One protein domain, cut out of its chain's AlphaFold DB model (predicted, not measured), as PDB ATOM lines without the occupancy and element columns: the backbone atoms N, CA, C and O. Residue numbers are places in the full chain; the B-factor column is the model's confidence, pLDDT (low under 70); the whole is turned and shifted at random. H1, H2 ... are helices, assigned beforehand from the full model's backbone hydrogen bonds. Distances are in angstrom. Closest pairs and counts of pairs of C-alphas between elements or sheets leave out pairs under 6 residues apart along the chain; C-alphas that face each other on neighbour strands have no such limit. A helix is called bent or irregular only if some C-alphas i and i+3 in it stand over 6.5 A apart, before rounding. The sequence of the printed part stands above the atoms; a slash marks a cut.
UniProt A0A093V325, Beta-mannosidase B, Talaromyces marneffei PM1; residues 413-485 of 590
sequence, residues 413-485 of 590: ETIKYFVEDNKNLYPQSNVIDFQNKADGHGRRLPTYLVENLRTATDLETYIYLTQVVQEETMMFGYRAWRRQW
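Overview. This is residues 413 to 485 of the 590 residues of the protein "Beta-mannosidase B" of Talaromyces marneffei PM1 (UniProt A0A093V325). One long helix, H4, crosses the shorter helix H3 at a wide angle and then sticks out as a bare arm, residues 474 to 485, of which 474 to 482 belong to H4. The rest is a small body in which two short helices, H1 and H2, come before H3, H1 near H2 and H2 near H3, with the chain turning a corner at H2 and neither H1 nor H2 reaching H4. The printed part has 73 residues with four named helices in the order H1, H2, H3, H4 and no named strand, and its class is all helix. It is loose, with a radius of gyration of the C-alphas of 14.5 A, and it spans 50 by 24 by 23 A, the arm making much of the length. The body without the arm has 61 residues and spans 31 by 24 by 17 A.

Arrangement. The printed part begins with H1, residues 413 to 418, which touches no helix. H1 is close to H2, residues 430 to 435, but not clearly touching it: their closest C-alphas, those of Ile 415 and Ile 432, are 7.8 A apart. The lines of H1 and H2 stand at 77 degrees, about perpendicular. H2 in turn is close to H3, residues 441 to 452, but not clearly touching it, the closest C-alphas being those of Asp 433 and Gly 442 at 6.5 A. The lines of H2 and H3 stand at 87 degrees, about perpendicular. H3 touches H4, residues 459 to 482, and H4 touches H3 with residues 465 to 469 alone. The closest C-alphas of H3 and H4 are those of Leu 449 and Val 469, 6.8 A apart. The lines of H3 and H4 stand at 72 degrees, only just about perpendicular, and their centres are 12.5 A apart. H1 is apart from H3 and from H4, and H2 is apart from H4. In H2 every O i to N i+4 pair is within hydrogen-bond range, while H1 has 1 of 2 such pairs within range, H3 has 6 of 8 and H4 has 19 of 20.

Along the chain. H1 begins at C-alpha 413, at (63.100, 34.419, 46.163), and has six residues, Glu 413 to Phe 418. H2 has six residues, Asn 430 to Gln 435. H3, His 441 to Asn 452, measures 16.9 A from first to last C-alpha and begins at (46.688, 21.830, 49.821). H3 is neither bent nor irregular, but only just: C-alphas 442 and 445 are 6.4 A apart. H4, Leu 459 to Arg 482, is the longest helix with 24 residues and 34.8 A from first to last C-alpha. C-alpha 459 is at (58.692, 26.141, 39.611), and C-alpha 482 is at (29.750, 45.038, 43.393).

Size, cuts and confidence. The two C-alphas farthest apart are those of Asp 421, in the link between H1 and H2, and Trp 485, the last printed residue, at 50.4 A. The C-alphas of Glu 413 and Trp 485, the first and last printed, are 40.4 A apart. The body without residues 474 to 485 has a radius of gyration of 11.5 A. The printed part has no cut. The link from H1 to H2 is long, with 11 residues; the link from H2 to H3 is tight, with 5; the link from H3 to H4 is short, with 6. The mean pLDDT of the printed part is 85.2, and confidence is low, under 70, at residue 481 and at residues 484 to 485.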
ATOM      1  N   GLU A 413      62.050  34.141  45.169       93.25
ATOM      2  CA  GLU A 413      63.100  34.419  46.163       93.25
ATOM      3  C   GLU A 413      62.665  34.092  47.603       93.25
ATOM      4  O   GLU A 413      63.488  33.647  48.399       93.25
ATOM      5  N   THR A 414      61.374  34.209  47.933       91.31
ATOM      6  CA  THR A 414      60.824  33.761  49.222       91.31
ATOM      7  C   THR A 414      60.904  32.240  49.353       91.31
ATOM      8  O   THR A 414      61.207  31.732  50.428       91.31
ATOM      9  N   ILE A 415      60.705  31.497  48.260       91.88
ATOM     10  CA  ILE A 415      60.838  30.030  48.255       91.88
ATOM     11  C   ILE A 415      62.313  29.620  48.346       91.88
ATOM     12  O   ILE A 415      62.659  28.734  49.124       91.88
ATOM     13  N   LYS A 416      63.212  30.311  47.633       90.88
ATOM     14  CA  LYS A 416      64.669  30.116  47.759       90.88
ATOM     15  C   LYS A 416      65.209  30.438  49.158       90.88
ATOM     16  O   LYS A 416      66.233  29.877  49.527       90.88
ATOM     17  N   TYR A 417      64.547  31.304  49.933       91.06
ATOM     18  CA  TYR A 417      64.900  31.540  51.338       91.06
ATOM     19  C   TYR A 417      64.687  30.282  52.192       91.06
ATOM     20  O   TYR A 417      65.564  29.924  52.975       91.06
ATOM     21  N   PHE A 418      63.543  29.599  52.047       89.06
ATOM     22  CA  PHE A 418      63.198  28.465  52.914       89.06
ATOM     23  C   PHE A 418      63.573  27.078  52.368       89.06
ATOM     24  O   PHE A 418      63.539  26.112  53.128       89.06
ATOM     25  N   VAL A 419      63.940  26.937  51.090       90.25
ATOM     26  CA  VAL A 419      64.355  25.652  50.494       90.25
ATOM     27  C   VAL A 419      65.884  25.539  50.445       90.25
ATOM     28  O   VAL A 419      66.521  26.076  49.545       90.25
ATOM     29  N   GLU A 420      66.479  24.792  51.380       85.88
ATOM     30  CA  GLU A 420      67.945  24.657  51.490       85.88
ATOM     31  C   GLU A 420      68.580  23.812  50.361       85.88
ATOM     32  O   GLU A 420      69.570  24.213  49.748       85.88
ATOM     33  N   ASP A 421      68.027  22.630  50.061       88.81
ATOM     34  CA  ASP A 421      68.497  21.805  48.941       88.81
ATOM     35  C   ASP A 421      67.708  22.137  47.674       88.81
ATOM     36  O   ASP A 421      66.558  21.713  47.524       88.81
ATOM     37  N   ASN A 422      68.374  22.817  46.734       90.44
ATOM     38  CA  ASN A 422      67.871  23.178  45.402       90.44
ATOM     39  C   ASN A 422      67.181  22.030  44.639       90.44
ATOM     40  O   ASN A 422      66.368  22.302  43.759       90.44
ATOM     41  N   LYS A 423      67.453  20.753  44.957       92.12
ATOM     42  CA  LYS A 423      66.703  19.618  44.388       92.12
ATOM     43  C   LYS A 423      65.207  19.648  44.710       92.12
ATOM     44  O   LYS A 423      64.460  18.983  44.010       92.12
ATOM     45  N   ASN A 424      64.775  20.393  45.729       91.94
ATOM     46  CA  ASN A 424      63.373  20.557  46.124       91.94
ATOM     47  C   ASN A 424      62.704  21.799  45.503       91.94
ATOM     48  O   ASN A 424      61.549  22.080  45.814       91.94
ATOM     49  N   LEU A 425      63.385  22.535  44.614       93.19
ATOM     50  CA  LEU A 425      62.813  23.669  43.876       93.19
ATOM     51  C   LEU A 425      61.953  23.197  42.686       93.19
ATOM     52  O   LEU A 425      62.210  23.534  41.530       93.19
ATOM     53  N   TYR A 426      60.922  22.407  42.981       92.25
ATOM     54  CA  TYR A 426      59.874  21.986  42.050       92.25
ATOM     55  C   TYR A 426      58.513  21.945  42.776       92.25
ATOM     56  O   TYR A 426      58.488  21.716  43.988       92.25
ATOM     57  N   PRO A 427      57.380  22.177  42.085       90.00
ATOM     58  CA  PRO A 427      56.052  22.103  42.700       90.00
ATOM     59  C   PRO A 427      55.773  20.712  43.286       90.00
ATOM     60  O   PRO A 427      56.153  19.718  42.677       90.00
ATOM     61  N   GLN A 428      55.082  20.634  44.428       87.81
ATOM     62  CA  GLN A 428      54.811  19.373  45.144       87.81
ATOM     63  C   GLN A 428      56.075  18.644  45.649       87.81
ATOM     64  O   GLN A 428      56.080  17.422  45.814       87.81
ATOM     65  N   SER A 429      57.170  19.369  45.902       92.38
ATOM     66  CA  SER A 429      58.278  18.821  46.688       92.38
ATOM     67  C   SER A 429      57.891  18.756  48.166       92.38
ATOM     68  O   SER A 429      57.248  19.669  48.682       92.38
ATOM     69  N   ASN A 430      58.340  17.717  48.879       89.56
ATOM     70  CA  ASN A 430      58.021  17.533  50.302       89.56
ATOM     71  C   ASN A 430      58.367  18.757  51.174       89.56
ATOM     72  O   ASN A 430      57.753  18.941  52.216       89.56
ATOM     73  N   VAL A 431      59.357  19.567  50.775       89.44
ATOM     74  CA  VAL A 431      59.738  20.793  51.492       89.44
ATOM     75  C   VAL A 431      58.733  21.918  51.243       89.44
ATOM     76  O   VAL A 431      58.332  22.592  52.185       89.44
ATOM     77  N   ILE A 432      58.321  22.128  49.989       90.00
ATOM     78  CA  ILE A 432      57.379  23.196  49.631       90.00
ATOM     79  C   ILE A 432      55.975  22.866  50.152       90.00
ATOM     80  O   ILE A 432      55.345  23.728  50.760       90.00
ATOM     81  N   ASP A 433      55.533  21.614  50.015       88.56
ATOM     82  CA  ASP A 433      54.256  21.155  50.569       88.56
ATOM     83  C   ASP A 433      54.268  21.182  52.110       88.56
ATOM     84  O   ASP A 433      53.289  21.593  52.717       88.56
ATOM     85  N   PHE A 434      55.384  20.872  52.789       88.62
ATOM     86  CA  PHE A 434      55.456  21.011  54.255       88.62
ATOM     87  C   PHE A 434      55.329  22.462  54.744       88.62
ATOM     88  O   PHE A 434      54.844  22.690  55.856       88.62
ATOM     89  N   GLN A 435      55.744  23.448  53.943       88.06
ATOM     90  CA  GLN A 435      55.544  24.863  54.273       88.06
ATOM     91  C   GLN A 435      54.125  25.358  53.967       88.06
ATOM     92  O   GLN A 435      53.750  26.444  54.409       88.06
ATOM     93  N   ASN A 436      53.311  24.545  53.293       86.94
ATOM     94  CA  ASN A 436      51.887  24.767  53.148       86.94
ATOM     95  C   ASN A 436      51.121  24.050  54.275       86.94
ATOM     96  O   ASN A 436      51.208  22.836  54.453       86.94
ATOM     97  N   LYS A 437      50.370  24.812  55.075       86.56
ATOM     98  CA  LYS A 437      49.663  24.285  56.253       86.56
ATOM     99  C   LYS A 437      48.166  24.058  56.015       86.56
ATOM    100  O   LYS A 437      47.478  23.580  56.916       86.56
ATOM    101  N   ALA A 438      47.649  24.347  54.819       80.31
ATOM    102  CA  ALA A 438      46.225  24.223  54.537       80.31
ATOM    103  C   ALA A 438      45.820  22.754  54.332       80.31
ATOM    104  O   ALA A 438      46.513  21.988  53.656       80.31
ATOM    105  N   ASP A 439      44.672  22.344  54.883       77.00
ATOM    106  CA  ASP A 439      44.148  20.985  54.690       77.00
ATOM    107  C   ASP A 439      44.054  20.636  53.194       77.00
ATOM    108  O   ASP A 439      43.490  21.387  52.400       77.00
ATOM    109  N   GLY A 440      44.608  19.490  52.795       76.00
ATOM    110  CA  GLY A 440      44.553  18.996  51.418       76.00
ATOM    111  C   GLY A 440      45.209  19.893  50.355       76.00
ATOM    112  O   GLY A 440      44.921  19.699  49.169       76.00
ATOM    113  N   HIS A 441      46.064  20.853  50.729       77.94
ATOM    114  CA  HIS A 441      46.688  21.830  49.821       77.94
ATOM    115  C   HIS A 441      47.288  21.221  48.545       77.94
ATOM    116  O   HIS A 441      46.968  21.666  47.440       77.94
ATOM    117  N   GLY A 442      48.058  20.132  48.687       75.69
ATOM    118  CA  GLY A 442      48.762  19.442  47.599       75.69
ATOM    119  C   GLY A 442      47.829  18.810  46.562       75.69
ATOM    120  O   GLY A 442      48.281  18.343  45.518       75.69
ATOM    121  N   ARG A 443      46.513  18.835  46.822       76.62
ATOM    122  CA  ARG A 443      45.453  18.610  45.836       76.62
ATOM    123  C   ARG A 443      44.674  19.884  45.498       76.62
ATOM    124  O   ARG A 443      44.381  20.081  44.321       76.62
ATOM    125  N   ARG A 444      44.312  20.724  46.478       75.19
ATOM    126  CA  ARG A 444      43.469  21.922  46.271       75.19
ATOM    127  C   ARG A 444      44.069  22.880  45.238       75.19
ATOM    128  O   ARG A 444      43.426  23.134  44.222       75.19
ATOM    129  N   LEU A 445      45.297  23.357  45.454       80.88
ATOM    130  CA  LEU A 445      45.917  24.356  44.577       80.88
ATOM    131  C   LEU A 445      46.174  23.812  43.151       80.88
ATOM    132  O   LEU A 445      45.733  24.458  42.200       80.88
ATOM    133  N   PRO A 446      46.737  22.597  42.954       83.94
ATOM    134  CA  PRO A 446      46.831  21.989  41.624       83.94
ATOM    135  C   PRO A 446      45.482  21.791  40.922       83.94
ATOM    136  O   PRO A 446      45.429  21.918  39.702       83.94
ATOM    137  N   THR A 447      44.399  21.502  41.660       80.69
ATOM    138  CA  THR A 447      43.054  21.339  41.072       80.69
ATOM    139  C   THR A 447      42.584  22.650  40.440       80.69
ATOM    140  O   THR A 447      42.232  22.658  39.262       80.69
ATOM    141  N   TYR A 448      42.683  23.774  41.161       81.31
ATOM    142  CA  TYR A 448      42.341  25.086  40.601       81.31
ATOM    143  C   TYR A 448      43.197  25.452  39.381       81.31
ATOM    144  O   TYR A 448      42.676  26.048  38.437       81.31
ATOM    145  N   LEU A 449      44.480  25.064  39.352       85.44
ATOM    146  CA  LEU A 449      45.317  25.276  38.171       85.44
ATOM    147  C   LEU A 449      44.837  24.464  36.959       85.44
ATOM    148  O   LEU A 449      44.643  25.052  35.901       85.44
ATOM    149  N   VAL A 450      44.638  23.143  37.084       85.25
ATOM    150  CA  VAL A 450      44.286  22.282  35.929       85.25
ATOM    151  C   VAL A 450      42.861  22.487  35.413       85.25
ATOM    152  O   VAL A 450      42.588  22.163  34.259       85.25
ATOM    153  N   GLU A 451      41.954  23.006  36.242       82.94
ATOM    154  CA  GLU A 451      40.576  23.311  35.833       82.94
ATOM    155  C   GLU A 451      40.465  24.617  35.028       82.94
ATOM    156  O   GLU A 451      39.550  24.743  34.213       82.94
ATOM    157  N   ASN A 452      41.395  25.567  35.211       84.56
ATOM    158  CA  ASN A 452      41.314  26.907  34.610       84.56
ATOM    159  C   ASN A 452      42.428  27.201  33.590       84.56
ATOM    160  O   ASN A 452      42.179  27.869  32.587       84.56
ATOM    161  N   LEU A 453      43.649  26.696  33.802       88.94
ATOM    162  CA  LEU A 453      44.838  27.002  33.000       88.94
ATOM    163  C   LEU A 453      45.554  25.732  32.505       88.94
ATOM    164  O   LEU A 453      45.334  24.616  32.971       88.94
ATOM    165  N   ARG A 454      46.474  25.904  31.548       87.56
ATOM    166  CA  ARG A 454      47.453  24.857  31.212       87.56
ATOM    167  C   ARG A 454      48.590  24.915  32.228       87.56
ATOM    168  O   ARG A 454      49.261  25.938  32.324       87.56
ATOM    169  N   THR A 455      48.798  23.830  32.965       81.56
ATOM    170  CA  THR A 455      49.853  23.733  33.979       81.56
ATOM    171  C   THR A 455      51.251  23.598  33.381       81.56
ATOM    172  O   THR A 455      51.435  23.151  32.247       81.56
ATOM    173  N   ALA A 456      52.242  23.967  34.190       85.12
ATOM    174  CA  ALA A 456      53.666  23.788  33.944       85.12
ATOM    175  C   ALA A 456      54.296  22.983  35.096       85.12
ATOM    176  O   ALA A 456      53.691  22.857  36.162       85.12
ATOM    177  N   THR A 457      55.490  22.425  34.886       83.62
ATOM    178  CA  THR A 457      56.219  21.641  35.907       83.62
ATOM    179  C   THR A 457      57.498  22.316  36.400       83.62
ATOM    180  O   THR A 457      58.092  21.849  37.369       83.62
ATOM    181  N   ASP A 458      57.947  23.389  35.751       91.81
ATOM    182  CA  ASP A 458      58.977  24.267  36.297       91.81
ATOM    183  C   ASP A 458      58.383  25.170  37.386       91.81
ATOM    184  O   ASP A 458      57.233  25.606  37.308       91.81
ATOM    185  N   LEU A 459      59.172  25.432  38.429       93.62
ATOM    186  CA  LEU A 459      58.692  26.141  39.611       93.62
ATOM    187  C   LEU A 459      58.307  27.600  39.313       93.62
ATOM    188  O   LEU A 459      57.326  28.083  39.866       93.62
ATOM    189  N   GLU A 460      59.038  28.291  38.439       94.38
ATOM    190  CA  GLU A 460      58.821  29.714  38.145       94.38
ATOM    191  C   GLU A 460      57.490  29.954  37.415       94.38
ATOM    192  O   GLU A 460      56.668  30.750  37.879       94.38
ATOM    193  N   THR A 461      57.207  29.194  36.350       93.88
ATOM    194  CA  THR A 461      55.904  29.260  35.672       93.88
ATOM    195  C   THR A 461      54.782  28.767  36.584       93.88
ATOM    196  O   THR A 461      53.700  29.346  36.577       93.88
ATOM    197  N   TYR A 462      55.014  27.741  37.413       93.38
ATOM    198  CA  TYR A 462      54.004  27.271  38.366       93.38
ATOM    199  C   TYR A 462      53.632  28.346  39.400       93.38
ATOM    200  O   TYR A 462      52.444  28.588  39.608       93.38
ATOM    201  N   ILE A 463      54.612  29.042  39.994       93.81
ATOM    202  CA  ILE A 463      54.373  30.180  40.902       93.81
ATOM    203  C   ILE A 463      53.500  31.226  40.204       93.81
ATOM    204  O   ILE A 463      52.435  31.568  40.719       93.81
ATOM    205  N   TYR A 464      53.901  31.667  39.006       94.75
ATOM    206  CA  TYR A 464      53.152  32.653  38.226       94.75
ATOM    207  C   TYR A 464      51.706  32.203  37.954       94.75
ATOM    208  O   TYR A 464      50.771  32.971  38.163       94.75
ATOM    209  N   LEU A 465      51.491  30.941  37.565       93.12
ATOM    210  CA  LEU A 465      50.148  30.393  37.348       93.12
ATOM    211  C   LEU A 465      49.305  30.391  38.635       93.12
ATOM    212  O   LEU A 465      48.119  30.709  38.565       93.12
ATOM    213  N   THR A 466      49.887  30.100  39.807       93.00
ATOM    214  CA  THR A 466      49.152  30.214  41.086       93.00
ATOM    215  C   THR A 466      48.779  31.657  41.406       93.00
ATOM    216  O   THR A 466      47.655  31.905  41.824       93.00
ATOM    217  N   GLN A 467      49.670  32.616  41.138       93.88
ATOM    218  CA  GLN A 467      49.428  34.044  41.369       93.88
ATOM    219  C   GLN A 467      48.397  34.628  40.388       93.88
ATOM    220  O   GLN A 467      47.617  35.493  40.773       93.88
ATOM    221  N   VAL A 468      48.316  34.113  39.155       92.25
ATOM    222  CA  VAL A 468      47.262  34.472  38.188       92.25
ATOM    223  C   VAL A 468      45.913  33.845  38.552       92.25
ATOM    224  O   VAL A 468      44.902  34.536  38.490       92.25
ATOM    225  N   VAL A 469      45.858  32.572  38.962       87.31
ATOM    226  CA  VAL A 469      44.597  31.943  39.419       87.31
ATOM    227  C   VAL A 469      44.099  32.575  40.718       87.31
ATOM    228  O   VAL A 469      42.887  32.717  40.908       87.31
ATOM    229  N   GLN A 470      45.025  33.014  41.572       91.69
ATOM    230  CA  GLN A 470      44.763  33.939  42.664       91.69
ATOM    231  C   GLN A 470      44.142  35.229  42.089       91.69
ATOM    232  O   GLN A 470      42.925  35.376  42.180       91.69
ATOM    233  N   GLU A 471      44.883  36.085  41.377       90.50
ATOM    234  CA  GLU A 471      44.367  37.368  40.858       90.50
ATOM    235  C   GLU A 471      43.018  37.255  40.120       90.50
ATOM    236  O   GLU A 471      42.105  38.034  40.394       90.50
ATOM    237  N   GLU A 472      42.831  36.278  39.227       88.56
ATOM    238  CA  GLU A 472      41.604  36.127  38.440       88.56
ATOM    239  C   GLU A 472      40.392  35.760  39.299       88.56
ATOM    240  O   GLU A 472      39.384  36.475  39.257       88.56
ATOM    241  N   THR A 473      40.465  34.688  40.102       82.19
ATOM    242  CA  THR A 473      39.338  34.261  40.960       82.19
ATOM    243  C   THR A 473      38.910  35.406  41.882       82.19
ATOM    244  O   THR A 473      37.725  35.602  42.176       82.19
ATOM    245  N   MET A 474      39.903  36.195  42.289       81.88
ATOM    246  CA  MET A 474      39.828  37.274  43.258       81.88
ATOM    247  C   MET A 474      39.425  38.635  42.652       81.88
ATOM    248  O   MET A 474      38.792  39.464  43.311       81.88
ATOM    249  N   MET A 475      39.670  38.847  41.359       81.50
ATOM    250  CA  MET A 475      39.130  39.949  40.561       81.50
ATOM    251  C   MET A 475      37.688  39.659  40.118       81.50
ATOM    252  O   MET A 475      36.838  40.556  40.145       81.50
ATOM    253  N   PHE A 476      37.397  38.408  39.742       76.81
ATOM    254  CA  PHE A 476      36.072  37.916  39.362       76.81
ATOM    255  C   PHE A 476      35.070  38.081  40.508       76.81
ATOM    256  O   PHE A 476      34.088  38.811  40.339       76.81
ATOM    257  N   GLY A 477      35.404  37.520  41.678       72.12
ATOM    258  CA  GLY A 477      35.860  38.358  42.788       72.12
ATOM    259  C   GLY A 477      34.985  39.535  43.217       72.12
ATOM    260  O   GLY A 477      33.769  39.568  43.011       72.12
ATOM    261  N   TYR A 478      35.636  40.566  43.758       72.00
ATOM    262  CA  TYR A 478      34.975  41.809  44.175       72.00
ATOM    263  C   TYR A 478      34.034  42.385  43.100       72.00
ATOM    264  O   TYR A 478      33.025  43.015  43.427       72.00
ATOM    265  N   ARG A 479      34.330  42.185  41.805       78.12
ATOM    266  CA  ARG A 479      33.485  42.661  40.698       78.12
ATOM    267  C   ARG A 479      32.084  42.050  40.710       78.12
ATOM    268  O   ARG A 479      31.138  42.747  40.353       78.12
ATOM    269  N   ALA A 480      31.921  40.781  41.081       70.00
ATOM    270  CA  ALA A 480      30.621  40.119  41.069       70.00
ATOM    271  C   ALA A 480      29.684  40.644  42.165       70.00
ATOM    272  O   ALA A 480      28.556  41.015  41.845       70.00
ATOM    273  N   TRP A 481      30.147  40.807  43.404       67.44
ATOM    274  CA  TRP A 481      29.312  41.378  44.471       67.44
ATOM    275  C   TRP A 481      29.042  42.867  44.307       67.44
ATOM    276  O   TRP A 481      27.933  43.316  44.583       67.44
ATOM    277  N   ARG A 482      29.995  43.633  43.761       70.25
ATOM    278  CA  ARG A 482      29.750  45.038  43.393       70.25
ATOM    279  C   ARG A 482      28.657  45.199  42.325       70.25
ATOM    280  O   ARG A 482      28.090  46.279  42.208       70.25
ATOM    281  N   ARG A 483      28.336  44.140  41.566       70.12
ATOM    282  CA  ARG A 483      27.180  44.078  40.645       70.12
ATOM    283  C   ARG A 483      25.890  43.565  41.301       70.12
ATOM    284  O   ARG A 483      24.832  43.709  40.704       70.12
ATOM    285  N   GLN A 484      25.963  42.987  42.500       64.69
ATOM    286  CA  GLN A 484      24.810  42.538  43.299       64.69
ATOM    287  C   GLN A 484      24.306  43.625  44.269       64.69
ATOM    288  O   GLN A 484      23.430  43.366  45.091       64.69
ATOM    289  N   TRP A 485      24.852  44.842  44.196       63.78
ATOM    290  CA  TRP A 485      24.445  45.968  45.031       63.78
ATOM    291  C   TRP A 485      23.028  46.458  44.702       63.78
ATOM    292  O   TRP A 485      22.793  47.125  43.696       63.78
TER     293      TRP A 485